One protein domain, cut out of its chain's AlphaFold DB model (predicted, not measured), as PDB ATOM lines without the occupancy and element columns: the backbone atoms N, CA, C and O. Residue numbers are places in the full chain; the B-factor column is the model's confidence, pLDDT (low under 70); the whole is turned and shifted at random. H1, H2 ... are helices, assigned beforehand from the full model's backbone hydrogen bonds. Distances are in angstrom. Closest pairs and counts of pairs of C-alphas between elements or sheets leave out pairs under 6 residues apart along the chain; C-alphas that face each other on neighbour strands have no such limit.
ATOM      1  N   ALA A 356     159.865  99.655 173.519       87.19
ATOM      2  CA  ALA A 356     158.448  99.394 173.799       87.19
ATOM      3  C   ALA A 356     157.491 100.019 172.768       87.19
ATOM      4  O   ALA A 356     156.310  99.671 172.714       87.19
ATOM      5  N   LYS A 357     157.970 100.982 171.972       82.00
ATOM      6  CA  LYS A 357     157.153 101.692 170.981       82.00
ATOM      7  C   LYS A 357     156.769 100.768 169.809       82.00
ATOM      8  O   LYS A 357     157.488  99.805 169.526       82.00
ATOM      9  N   PRO A 358     155.655 101.053 169.100       79.31
ATOM     10  CA  PRO A 358     155.246 100.280 167.929       79.31
ATOM     11  C   PRO A 358     156.389 100.085 166.927       79.31
ATOM     12  O   PRO A 358     157.143 101.011 166.636       79.31
ATOM     13  N   GLY A 359     156.524  98.861 166.415       85.31
ATOM     14  CA  GLY A 359     157.636  98.475 165.545       85.31
ATOM     15  C   GLY A 359     158.930  98.117 166.283       85.31
ATOM     16  O   GLY A 359     159.920  97.832 165.621       85.31
ATOM     17  N   GLY A 360     158.935  98.120 167.623       89.81
ATOM     18  CA  GLY A 360     160.086  97.693 168.419       89.81
ATOM     19  C   GLY A 360     161.309  98.588 168.238       89.81
ATOM     20  O   GLY A 360     162.429  98.097 168.345       89.81
ATOM     21  N   LYS A 361     161.097  99.869 167.904       94.00
ATOM     22  CA  LYS A 361     162.167 100.829 167.616       94.00
ATOM     23  C   LYS A 361     162.505 101.658 168.850       94.00
ATOM     24  O   LYS A 361     161.593 102.213 169.467       94.00
ATOM     25  N   ASN A 362     163.791 101.809 169.162       95.62
ATOM     26  CA  ASN A 362     164.228 102.780 170.164       95.62
ATOM     27  C   ASN A 362     164.391 104.162 169.513       95.62
ATOM     28  O   ASN A 362     165.402 104.468 168.885       95.62
ATOM     29  N   LEU A 363     163.332 104.968 169.616       95.38
ATOM     30  CA  LEU A 363     163.276 106.331 169.083       95.38
ATOM     31  C   LEU A 363     164.149 107.296 169.887       95.38
ATOM     32  O   LEU A 363     164.863 108.101 169.302       95.38
ATOM     33  N   TYR A 364     164.057 107.239 171.214       96.25
ATOM     34  CA  TYR A 364     164.624 108.271 172.080       96.25
ATOM     35  C   TYR A 364     166.144 108.184 172.164       96.25
ATOM     36  O   TYR A 364     166.798 109.215 172.116       96.25
ATOM     37  N   HIS A 365     166.711 106.974 172.175       97.81
ATOM     38  CA  HIS A 365     168.167 106.816 172.117       97.81
ATOM     39  C   HIS A 365     168.751 107.431 170.844       97.81
ATOM     40  O   HIS A 365     169.662 108.248 170.905       97.81
ATOM     41  N   ALA A 366     168.155 107.108 169.693       97.56
ATOM     42  CA  ALA A 366     168.547 107.689 168.414       97.56
ATOM     43  C   ALA A 366     168.347 109.217 168.389       97.56
ATOM     44  O   ALA A 366     169.182 109.943 167.858       97.56
ATOM     45  N   TYR A 367     167.268 109.718 169.003       97.75
ATOM     46  CA  TYR A 367     167.025 111.156 169.142       97.75
ATOM     47  C   TYR A 367     168.141 111.849 169.925       97.75
ATOM     48  O   TYR A 367     168.568 112.928 169.525       97.75
ATOM     49  N   HIS A 368     168.623 111.247 171.016       98.44
ATOM     50  CA  HIS A 368     169.708 111.813 171.812       98.44
ATOM     51  C   HIS A 368     171.003 111.929 170.998       98.44
ATOM     52  O   HIS A 368     171.593 113.002 170.976       98.44
ATOM     53  N   VAL A 369     171.387 110.876 170.262       98.31
ATOM     54  CA  VAL A 369     172.574 110.888 169.383       98.31
ATOM     55  C   VAL A 369     172.486 112.030 168.366       98.31
ATOM     56  O   VAL A 369     173.359 112.895 168.323       98.31
ATOM     57  N   VAL A 370     171.398 112.082 167.591       97.94
ATOM     58  CA  VAL A 370     171.225 113.105 166.545       97.94
ATOM     59  C   VAL A 370     171.130 114.508 167.146       97.94
ATOM     60  O   VAL A 370     171.721 115.448 166.624       97.94
ATOM     61  N   GLY A 371     170.404 114.662 168.254       97.62
ATOM     62  CA  GLY A 371     170.160 115.956 168.883       97.62
ATOM     63  C   GLY A 371     171.414 116.564 169.509       97.62
ATOM     64  O   GLY A 371     171.651 117.757 169.335       97.62
ATOM     65  N   LEU A 372     172.244 115.757 170.180       98.44
ATOM     66  CA  LEU A 372     173.531 116.210 170.715       98.44
ATOM     67  C   LEU A 372     174.522 116.542 169.595       98.44
ATOM     68  O   LEU A 372     175.156 117.594 169.653       98.44
ATOM     69  N   ALA A 373     174.601 115.710 168.548       97.81
ATOM     70  CA  ALA A 373     175.430 116.001 167.377       97.81
ATOM     71  C   ALA A 373     175.015 117.332 166.734       97.81
ATOM     72  O   ALA A 373     175.855 118.166 166.408       97.81
ATOM     73  N   TYR A 374     173.706 117.575 166.625       96.69
ATOM     74  CA  TYR A 374     173.184 118.837 166.120       96.69
ATOM     75  C   TYR A 374     173.567 120.013 167.026       96.69
ATOM     76  O   TYR A 374     174.096 121.013 166.536       96.69
ATOM     77  N   LEU A 375     173.334 119.915 168.340       97.06
ATOM     78  CA  LEU A 375     173.692 120.970 169.297       97.06
ATOM     79  C   LEU A 375     175.185 121.309 169.248       97.06
ATOM     80  O   LEU A 375     175.532 122.485 169.269       97.06
ATOM     81  N   ALA A 376     176.055 120.311 169.090       97.25
ATOM     82  CA  ALA A 376     177.503 120.493 168.992       97.25
ATOM     83  C   ALA A 376     177.936 121.414 167.829       97.25
ATOM     84  O   ALA A 376     178.998 122.040 167.895       97.25
ATOM     85  N   THR A 377     177.106 121.547 166.784       95.38
ATOM     86  CA  THR A 377     177.354 122.453 165.645       95.38
ATOM     87  C   THR A 377     176.969 123.911 165.907       95.38
ATOM     88  O   THR A 377     177.266 124.781 165.087       95.38
ATOM     89  N   HIS A 378     176.298 124.203 167.022       95.25
ATOM     90  CA  HIS A 378     175.818 125.546 167.320       95.25
ATOM     91  C   HIS A 378     176.986 126.509 167.599       95.25
ATOM     92  O   HIS A 378     177.915 126.186 168.337       95.25
ATOM     93  N   SER A 379     176.935 127.723 167.041       94.44
ATOM     94  CA  SER A 379     178.041 128.700 167.091       94.44
ATOM     95  C   SER A 379     178.366 129.223 168.494       94.44
ATOM     96  O   SER A 379     179.440 129.775 168.719       94.44
ATOM     97  N   PHE A 380     177.433 129.068 169.431       95.81
ATOM     98  CA  PHE A 380     177.588 129.487 170.827       95.81
ATOM     99  C   PHE A 380     178.104 128.385 171.754       95.81
ATOM    100  O   PHE A 380     178.457 128.689 172.888       95.81
ATOM    101  N   VAL A 381     178.188 127.142 171.277       97.38
ATOM    102  CA  VAL A 381     178.787 126.036 172.032       97.38
ATOM    103  C   VAL A 381     180.307 126.162 171.952       97.38
ATOM    104  O   VAL A 381     180.867 126.240 170.854       97.38
ATOM    105  N   SER A 382     180.971 126.208 173.109       97.62
ATOM    106  CA  SER A 382     182.432 126.304 173.176       97.62
ATOM    107  C   SER A 382     183.103 125.028 172.662       97.62
ATOM    108  O   SER A 382     182.480 123.974 172.586       97.62
ATOM    109  N   GLU A 383     184.390 125.103 172.327       97.06
ATOM    110  CA  GLU A 383     185.164 123.936 171.885       97.06
ATOM    111  C   GLU A 383     185.155 122.813 172.934       97.06
ATOM    112  O   GLU A 383     184.797 121.686 172.618       97.06
ATOM    113  N   GLN A 384     185.395 123.145 174.206       97.94
ATOM    114  CA  GLN A 384     185.343 122.177 175.306       97.94
ATOM    115  C   GLN A 384     183.949 121.546 175.474       97.94
ATOM    116  O   GLN A 384     183.822 120.341 175.680       97.94
ATOM    117  N   GLN A 385     182.880 122.348 175.399       98.38
ATOM    118  CA  GLN A 385     181.514 121.819 175.480       98.38
ATOM    119  C   GLN A 385     181.214 120.910 174.286       98.38
ATOM    120  O   GLN A 385     180.617 119.851 174.455       98.38
ATOM    121  N   ARG A 386     181.654 121.304 173.085       97.94
ATOM    122  CA  ARG A 386     181.524 120.512 171.862       97.94
ATOM    123  C   ARG A 386     182.210 119.161 172.011       97.94
ATOM    124  O   ARG A 386     181.576 118.162 171.701       97.94
ATOM    125  N   GLU A 387     183.444 119.117 172.503       97.69
ATOM    126  CA  GLU A 387     184.176 117.864 172.728       97.69
ATOM    127  C   GLU A 387     183.380 116.895 173.610       97.69
ATOM    128  O   GLU A 387     183.184 115.743 173.227       97.69
ATOM    129  N   ILE A 388     182.828 117.372 174.731       98.50
ATOM    130  CA  ILE A 388     182.046 116.520 175.637       98.50
ATOM    131  C   ILE A 388     180.728 116.077 174.986       98.50
ATOM    132  O   ILE A 388     180.365 114.905 175.071       98.50
ATOM    133  N   LEU A 389     180.012 116.967 174.286       98.50
ATOM    134  CA  LEU A 389     178.810 116.571 173.537       98.50
ATOM    135  C   LEU A 389     179.137 115.453 172.530       98.50
ATOM    136  O   LEU A 389     178.401 114.469 172.445       98.50
ATOM    137  N   LEU A 390     180.242 115.587 171.791       98.00
ATOM    138  CA  LEU A 390     180.668 114.620 170.779       98.00
ATOM    139  C   LEU A 390     181.168 113.301 171.375       98.00
ATOM    140  O   LEU A 390     180.927 112.252 170.776       98.00
ATOM    141  N   GLU A 391     181.779 113.321 172.559       98.00
ATOM    142  CA  GLU A 391     182.116 112.110 173.314       98.00
ATOM    143  C   GLU A 391     180.865 111.246 173.541       98.00
ATOM    144  O   GLU A 391     180.849 110.062 173.195       98.00
ATOM    145  N   TYR A 392     179.778 111.845 174.043       98.56
ATOM    146  CA  TYR A 392     178.524 111.124 174.285       98.56
ATOM    147  C   TYR A 392     177.807 110.719 172.996       98.56
ATOM    148  O   TYR A 392     177.220 109.640 172.950       98.56
ATOM    149  N   VAL A 393     177.885 111.529 171.933       98.38
ATOM    150  CA  VAL A 393     177.377 111.144 170.605       98.38
ATOM    151  C   VAL A 393     178.055 109.859 170.129       98.38
ATOM    152  O   VAL A 393     177.357 108.910 169.780       98.38
ATOM    153  N   ARG A 394     179.394 109.803 170.154       97.69
ATOM    154  CA  ARG A 394     180.172 108.629 169.718       97.69
ATOM    155  C   ARG A 394     179.857 107.413 170.580       97.69
ATOM    156  O   ARG A 394     179.485 106.365 170.060       97.69
ATOM    157  N   LYS A 395     179.901 107.579 171.903       98.19
ATOM    158  CA  LYS A 395     179.606 106.516 172.870       98.19
ATOM    159  C   LYS A 395     178.202 105.929 172.690       98.19
ATOM    160  O   LYS A 395     178.020 104.715 172.672       98.19
ATOM    161  N   TRP A 396     177.185 106.772 172.522       98.50
ATOM    162  CA  TRP A 396     175.816 106.298 172.317       98.50
ATOM    163  C   TRP A 396     175.564 105.764 170.904       98.50
ATOM    164  O   TRP A 396     174.684 104.917 170.736       98.50
ATOM    165  N   ASP A 397     176.335 106.177 169.901       97.25
ATOM    166  CA  ASP A 397     176.298 105.557 168.576       97.25
ATOM    167  C   ASP A 397     176.941 104.156 168.568       97.25
ATOM    168  O   ASP A 397     176.419 103.221 167.952       97.25
ATOM    169  N   GLU A 398     178.003 103.948 169.347       97.69
ATOM    170  CA  GLU A 398     178.562 102.614 169.599       97.69
ATOM    171  C   GLU A 398     177.532 101.695 170.272       97.69
ATOM    172  O   GLU A 398     177.362 100.541 169.869       97.69
ATOM    173  N   TYR A 399     176.767 102.213 171.237       98.12
ATOM    174  CA  TYR A 399     175.642 101.487 171.835       98.12
ATOM    175  C   TYR A 399     174.569 101.123 170.801       98.12
ATOM    176  O   TYR A 399     174.068  99.992 170.799       98.12
ATOM    177  N   THR A 400     174.226 102.046 169.895       97.38
ATOM    178  CA  THR A 400     173.323 101.759 168.770       97.38
ATOM    179  C   THR A 400     173.862 100.590 167.946       97.38
ATOM    180  O   THR A 400     173.139  99.619 167.711       97.38
ATOM    181  N   SER A 401     175.142 100.642 167.570       96.75
ATOM    182  CA  SER A 401     175.819  99.602 166.787       96.75
ATOM    183  C   SER A 401     175.809  98.241 167.492       96.75
ATOM    184  O   SER A 401     175.488  97.225 166.870       96.75
ATOM    185  N   PHE A 402     176.066  98.218 168.804       96.94
ATOM    186  CA  PHE A 402     175.974  97.017 169.638       96.94
ATOM    187  C   PHE A 402     174.580  96.373 169.559       96.94
ATOM    188  O   PHE A 402     174.449  95.196 169.218       96.94
ATOM    189  N   HIS A 403     173.516  97.144 169.807       96.12
ATOM    190  CA  HIS A 403     172.141  96.627 169.791       96.12
ATOM    191  C   HIS A 403     171.670  96.241 168.381       96.12
ATOM    192  O   HIS A 403     170.905  95.284 168.237       96.12
ATOM    193  N   VAL A 404     172.121  96.933 167.331       96.62
ATOM    194  CA  VAL A 404     171.870  96.527 165.936       96.62
ATOM    195  C   VAL A 404     172.496  95.158 165.649       96.62
ATOM    196  O   VAL A 404     171.842  94.315 165.032       96.62
ATOM    197  N   GLY A 405     173.696  94.886 166.174       96.31
ATOM    198  CA  GLY A 405     174.316  93.555 166.143       96.31
ATOM    199  C   GLY A 405     173.475  92.465 166.825       96.31
ATOM    200  O   GLY A 405     173.484  91.315 166.390       96.31
ATOM    201  N   GLU A 406     172.669  92.827 167.829       95.62
ATOM    202  CA  GLU A 406     171.682  91.946 168.478       95.62
ATOM    203  C   GLU A 406     170.322  91.877 167.744       95.62
ATOM    204  O   GLU A 406     169.343  91.339 168.273       95.62
ATOM    205  N   GLY A 407     170.217  92.441 166.536       95.56
ATOM    206  CA  GLY A 407     168.984  92.467 165.744       95.56
ATOM    207  C   GLY A 407     167.939  93.470 166.242       95.56
ATOM    208  O   GLY A 407     166.745  93.315 165.962       95.56
ATOM    209  N   ARG A 408     168.344  94.483 167.017       95.50
ATOM    210  CA  ARG A 408     167.461  95.580 167.434       95.50
ATOM    211  C   ARG A 408     167.382  96.659 166.366       95.50
ATOM    212  O   ARG A 408     168.257  96.799 165.519       95.50
ATOM    213  N   VAL A 409     166.307  97.441 166.429       95.81
ATOM    214  CA  VAL A 409     166.027  98.492 165.453       95.81
ATOM    215  C   VAL A 409     165.961  99.835 166.165       95.81
ATOM    216  O   VAL A 409     165.305  99.978 167.198       95.81
ATOM    217  N   PHE A 410     166.611 100.834 165.585       96.56
ATOM    218  CA  PHE A 410     166.527 102.226 166.005       96.56
ATOM    219  C   PHE A 410     165.755 103.028 164.965       96.56
ATOM    220  O   PHE A 410     165.516 102.572 163.841       96.56
ATOM    221  N   TYR A 411     165.281 104.203 165.358       95.69
ATOM    222  CA  TYR A 411     164.682 105.105 164.383       95.69
ATOM    223  C   TYR A 411     165.778 105.653 163.450       95.69
ATOM    224  O   TYR A 411     166.854 105.973 163.951       95.69
ATOM    225  N   PRO A 412     165.548 105.752 162.125       95.69
ATOM    226  CA  PRO A 412     166.577 106.229 161.203       95.69
ATOM    227  C   PRO A 412     167.025 107.656 161.538       95.69
ATOM    228  O   PRO A 412     166.177 108.537 161.710       95.69
ATOM    229  N   TYR A 413     168.339 107.885 161.594       96.56
ATOM    230  CA  TYR A 413     168.910 109.184 161.956       96.56
ATOM    231  C   TYR A 413     168.503 110.298 160.982       96.56
ATOM    232  O   TYR A 413     168.093 111.360 161.440       96.56
ATOM    233  N   ASP A 414     168.459 110.036 159.671       95.19
ATOM    234  CA  ASP A 414     167.984 111.018 158.679       95.19
ATOM    235  C   ASP A 414     166.546 111.474 158.930       95.19
ATOM    236  O   ASP A 414     166.220 112.651 158.802       95.19
ATOM    237  N   GLN A 415     165.660 110.554 159.324       94.94
ATOM    238  CA  GLN A 415     164.266 110.906 159.601       94.94
ATOM    239  C   GLN A 415     164.146 111.746 160.877       94.94
ATOM    240  O   GLN A 415     163.307 112.645 160.943       94.94
ATOM    241  N   LEU A 416     164.987 111.477 161.882       94.94
ATOM    242  CA  LEU A 416     165.074 112.304 163.085       94.94
ATOM    243  C   LEU A 416     165.597 113.696 162.759       94.94
ATOM    244  O   LEU A 416     164.962 114.676 163.142       94.94
ATOM    245  N   LEU A 417     166.698 113.783 162.015       95.19
ATOM    246  CA  LEU A 417     167.287 115.047 161.600       95.19
ATOM    247  C   LEU A 417     166.304 115.863 160.760       95.19
ATOM    248  O   LEU A 417     166.091 117.037 161.044       95.19
ATOM    249  N   MET A 418     165.625 115.237 159.796       93.06
ATOM    250  CA  MET A 418     164.568 115.875 159.012       93.06
ATOM    251  C   MET A 418     163.438 116.391 159.913       93.06
ATOM    252  O   MET A 418     162.974 117.514 159.730       93.06
ATOM    253  N   SER A 419     163.019 115.615 160.918       90.62
ATOM    254  CA  SER A 419     162.005 116.053 161.882       90.62
ATOM    255  C   SER A 419     162.477 117.219 162.757       90.62
ATOM    256  O   SER A 419     161.652 118.065 163.101       90.62
ATOM    257  N   MET A 420     163.756 117.265 163.146       92.44
ATOM    258  CA  MET A 420     164.332 118.391 163.888       92.44
ATOM    259  C   MET A 420     164.387 119.630 162.988       92.44
ATOM    260  O   MET A 420     163.784 120.650 163.315       92.44
ATOM    261  N   ASN A 421     165.002 119.501 161.809       90.69
ATOM    262  CA  ASN A 421     165.142 120.547 160.796       90.69
ATOM    263  C   ASN A 421     163.815 121.109 160.307       90.69
ATOM    264  O   ASN A 421     163.758 122.286 159.952       90.69
ATOM    265  N   GLY A 422     162.761 120.290 160.283       84.88
ATOM    266  CA  GLY A 422     161.420 120.731 159.931       84.88
ATOM    267  C   GLY A 422     161.043 121.982 160.714       84.88
ATOM    268  O   GLY A 422     160.556 122.932 160.125       84.88
ATOM    269  N   ARG A 423     161.379 122.059 162.005       79.81
ATOM    270  CA  ARG A 423     160.999 123.174 162.890       79.81
ATOM    271  C   ARG A 423     162.008 124.318 162.945       79.81
ATOM    272  O   ARG A 423     161.672 125.381 163.449       79.81
ATOM    273  N   LYS A 424     163.215 124.132 162.409       83.25
ATOM    274  CA  LYS A 424     164.320 125.086 162.565       83.25
ATOM    275  C   LYS A 424     164.276 126.225 161.552       83.25
ATOM    276  O   LYS A 424     164.005 126.003 160.365       83.25
ATOM    277  N   LEU A 425     164.618 127.424 162.018       79.62
ATOM    278  CA  LEU A 425     164.957 128.555 161.152       79.62
ATOM    279  C   LEU A 425     166.411 128.451 160.693       79.62
ATOM    280  O   LEU A 425     166.707 128.668 159.519       79.62
ATOM    281  N   VAL A 426     167.305 128.039 161.599       81.75
ATOM    282  CA  VAL A 426     168.736 127.899 161.323       81.75
ATOM    283  C   VAL A 426     169.097 126.417 161.196       81.75
ATOM    284  O   VAL A 426     169.156 125.659 162.170       81.75
ATOM    285  N   LYS A 427     169.342 125.989 159.953       87.56
ATOM    286  CA  LYS A 427     169.724 124.611 159.619       87.56
ATOM    287  C   LYS A 427     171.245 124.492 159.525       87.56
ATOM    288  O   LYS A 427     171.849 125.149 158.684       87.56
ATOM    289  N   SER A 428     171.866 123.671 160.371       76.94
ATOM    290  CA  SER A 428     173.323 123.456 160.369       76.94
ATOM    291  C   SER A 428     173.761 122.333 159.422       76.94
ATOM    292  O   SER A 428     174.914 122.306 158.978       76.94
ATOM    293  N   SER A 429     172.844 121.420 159.096       83.19
ATOM    294  CA  SER A 429     173.036 120.340 158.130       83.19
ATOM    295  C   SER A 429     171.689 119.839 157.604       83.19
ATOM    296  O   SER A 429     170.675 119.973 158.293       83.19
ATOM    297  N   LEU A 430     171.663 119.298 156.383       82.75
ATOM    298  CA  LEU A 430     170.442 118.807 155.731       82.75
ATOM    299  C   LEU A 430     170.274 117.282 155.788       82.75
ATOM    300  O   LEU A 430     169.137 116.815 155.692       82.75
ATOM    301  N   ASP A 431     171.356 116.532 155.988       91.44
ATOM    302  CA  ASP A 431     171.356 115.069 156.084       91.44
ATOM    303  C   ASP A 431     172.327 114.562 157.161       91.44
ATOM    304  O   ASP A 431     173.176 115.302 157.665       91.44
ATOM    305  N   TRP A 432     172.137 113.312 157.595       91.06
ATOM    306  CA  TRP A 432     172.916 112.767 158.701       91.06
ATOM    307  C   TRP A 432     174.397 112.622 158.356       91.06
ATOM    308  O   TRP A 432     175.231 112.853 159.225       91.06
ATOM    309  N   GLU A 433     174.738 112.266 157.119       90.94
ATOM    310  CA  GLU A 433     176.128 112.040 156.713       90.94
ATOM    311  C   GLU A 433     176.942 113.337 156.760       90.94
ATOM    312  O   GLU A 433     178.067 113.348 157.258       90.94
ATOM    313  N   GLU A 434     176.367 114.460 156.330       90.31
ATOM    314  CA  GLU A 434     176.991 115.773 156.473       90.31
ATOM    315  C   GLU A 434     177.163 116.152 157.954       90.31
ATOM    316  O   GLU A 434     178.239 116.613 158.353       90.31
ATOM    317  N   LEU A 435     176.130 115.960 158.783       91.25
ATOM    318  CA  LEU A 435     176.217 116.250 160.215       91.25
ATOM    319  C   LEU A 435     177.298 115.393 160.878       91.25
ATOM    320  O   LEU A 435     178.126 115.915 161.623       91.25
ATOM    321  N   ARG A 436     177.321 114.097 160.567       89.75
ATOM    322  CA  ARG A 436     178.295 113.120 161.047       89.75
ATOM    323  C   ARG A 436     179.717 113.495 160.636       89.75
ATOM    324  O   ARG A 436     180.592 113.533 161.497       89.75
ATOM    325  N   ALA A 437     179.938 113.860 159.374       90.44
ATOM    326  CA  ALA A 437     181.247 114.280 158.877       90.44
ATOM    327  C   ALA A 437     181.783 115.525 159.607       90.44
ATOM    328  O   ALA A 437     182.983 115.651 159.825       90.44
ATOM    329  N   LYS A 438     180.897 116.441 160.022       87.94
ATOM    330  CA  LYS A 438     181.259 117.636 160.809       87.94
ATOM    331  C   LYS A 438     181.494 117.357 162.297       87.94
ATOM    332  O   LYS A 438     181.921 118.265 163.007       87.94
ATOM    333  N   THR A 439     181.142 116.171 162.790       89.31
ATOM    334  CA  THR A 439     181.042 115.895 164.230       89.31
ATOM    335  C   THR A 439     181.759 114.608 164.622       89.31
ATOM    336  O   THR A 439     182.813 114.636 165.252       89.31
TER     337      THR A 439
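What this domain is: This is residues 356 to 439 of the 443 residues of the protein "C5-epim_C domain-containing protein" of Ruegeria sp. ANG-R (UniProt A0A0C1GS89). A helical hairpin, H1 folded back into the much longer H2, has H3 crossing H1 on the side away from H2, and the short H4 sits near H1 and H3. H1 is the middle piece between H2 and H3, and H2 runs along the longest dimension, its last residues 402 to 405 sticking out with 406 and 407 beyond them. The printed part has 84 residues with four named helices, in the order H1, H2, H3, H4, and no named strand; the class is all helix. The whole is compact, with a radius of gyration of the C-alphas of 13.1 A and spans of 37 by 26 by 20 A.

How they stand to each other: Before H1, residues 361 to 362 pair with residues 409 to 410, parallel, in a stretch too short to be named a strand. H1, residues 363 to 376, is the hub, touching three other helices. It forms a hairpin with H2, residues 383 to 405: they touch at a shallow tilt of 27 degrees, opposite ways, and their closest C-alphas, those of Ala 376 and Arg 386, are 4.9 A apart. With residues 366 to 371 alone, H1 touches H3, residues 413 to 423, at a steep tilt of 64 degrees, the same way; the closest C-alphas, those of Val 370 and Tyr 413, are 6.5 A apart. With residues 373 to 374 alone, H1 only just touches H4, residues 432 to 437, with 3 pairs of C-alphas within 8 A, the closest those of Tyr 374 and Leu 435 at 7.1 A; the tilt is steep, 44 degrees. H3 and H4 also only just touch, with 3 pairs, and are about perpendicular at 78 degrees; the closest C-alphas are those of Asp 414 and Trp 432, 5.2 A apart. H2 is apart from H3 and from H4. Of the 4 touching pairs 1 is at a shallow tilt, and the packing is mostly crossed. In H1, H2 and H4 every O i to N i+4 pair is within hydrogen-bond range; in H3 6 of 7 are.

Where its parts are: H1 begins at C-alpha 363, (163.276, 106.331, 169.083), and is 20.1 A from first to last C-alpha. H2 measures 32.8 A and ends at C-alpha 405, (174.316, 93.555, 166.143). H3 measures 16.1 A. H4 measures 8.5 A and ends at C-alpha 437, (181.247, 114.280, 158.877).

The domain as a whole: The two C-alphas farthest apart are those of Phe 380 and Gly 407, 38.3 A. The three links, of 6, 7 and 8 residues, are short. The printed part has no cut. Its mean pLDDT is 93.6, and no printed residue is under 70.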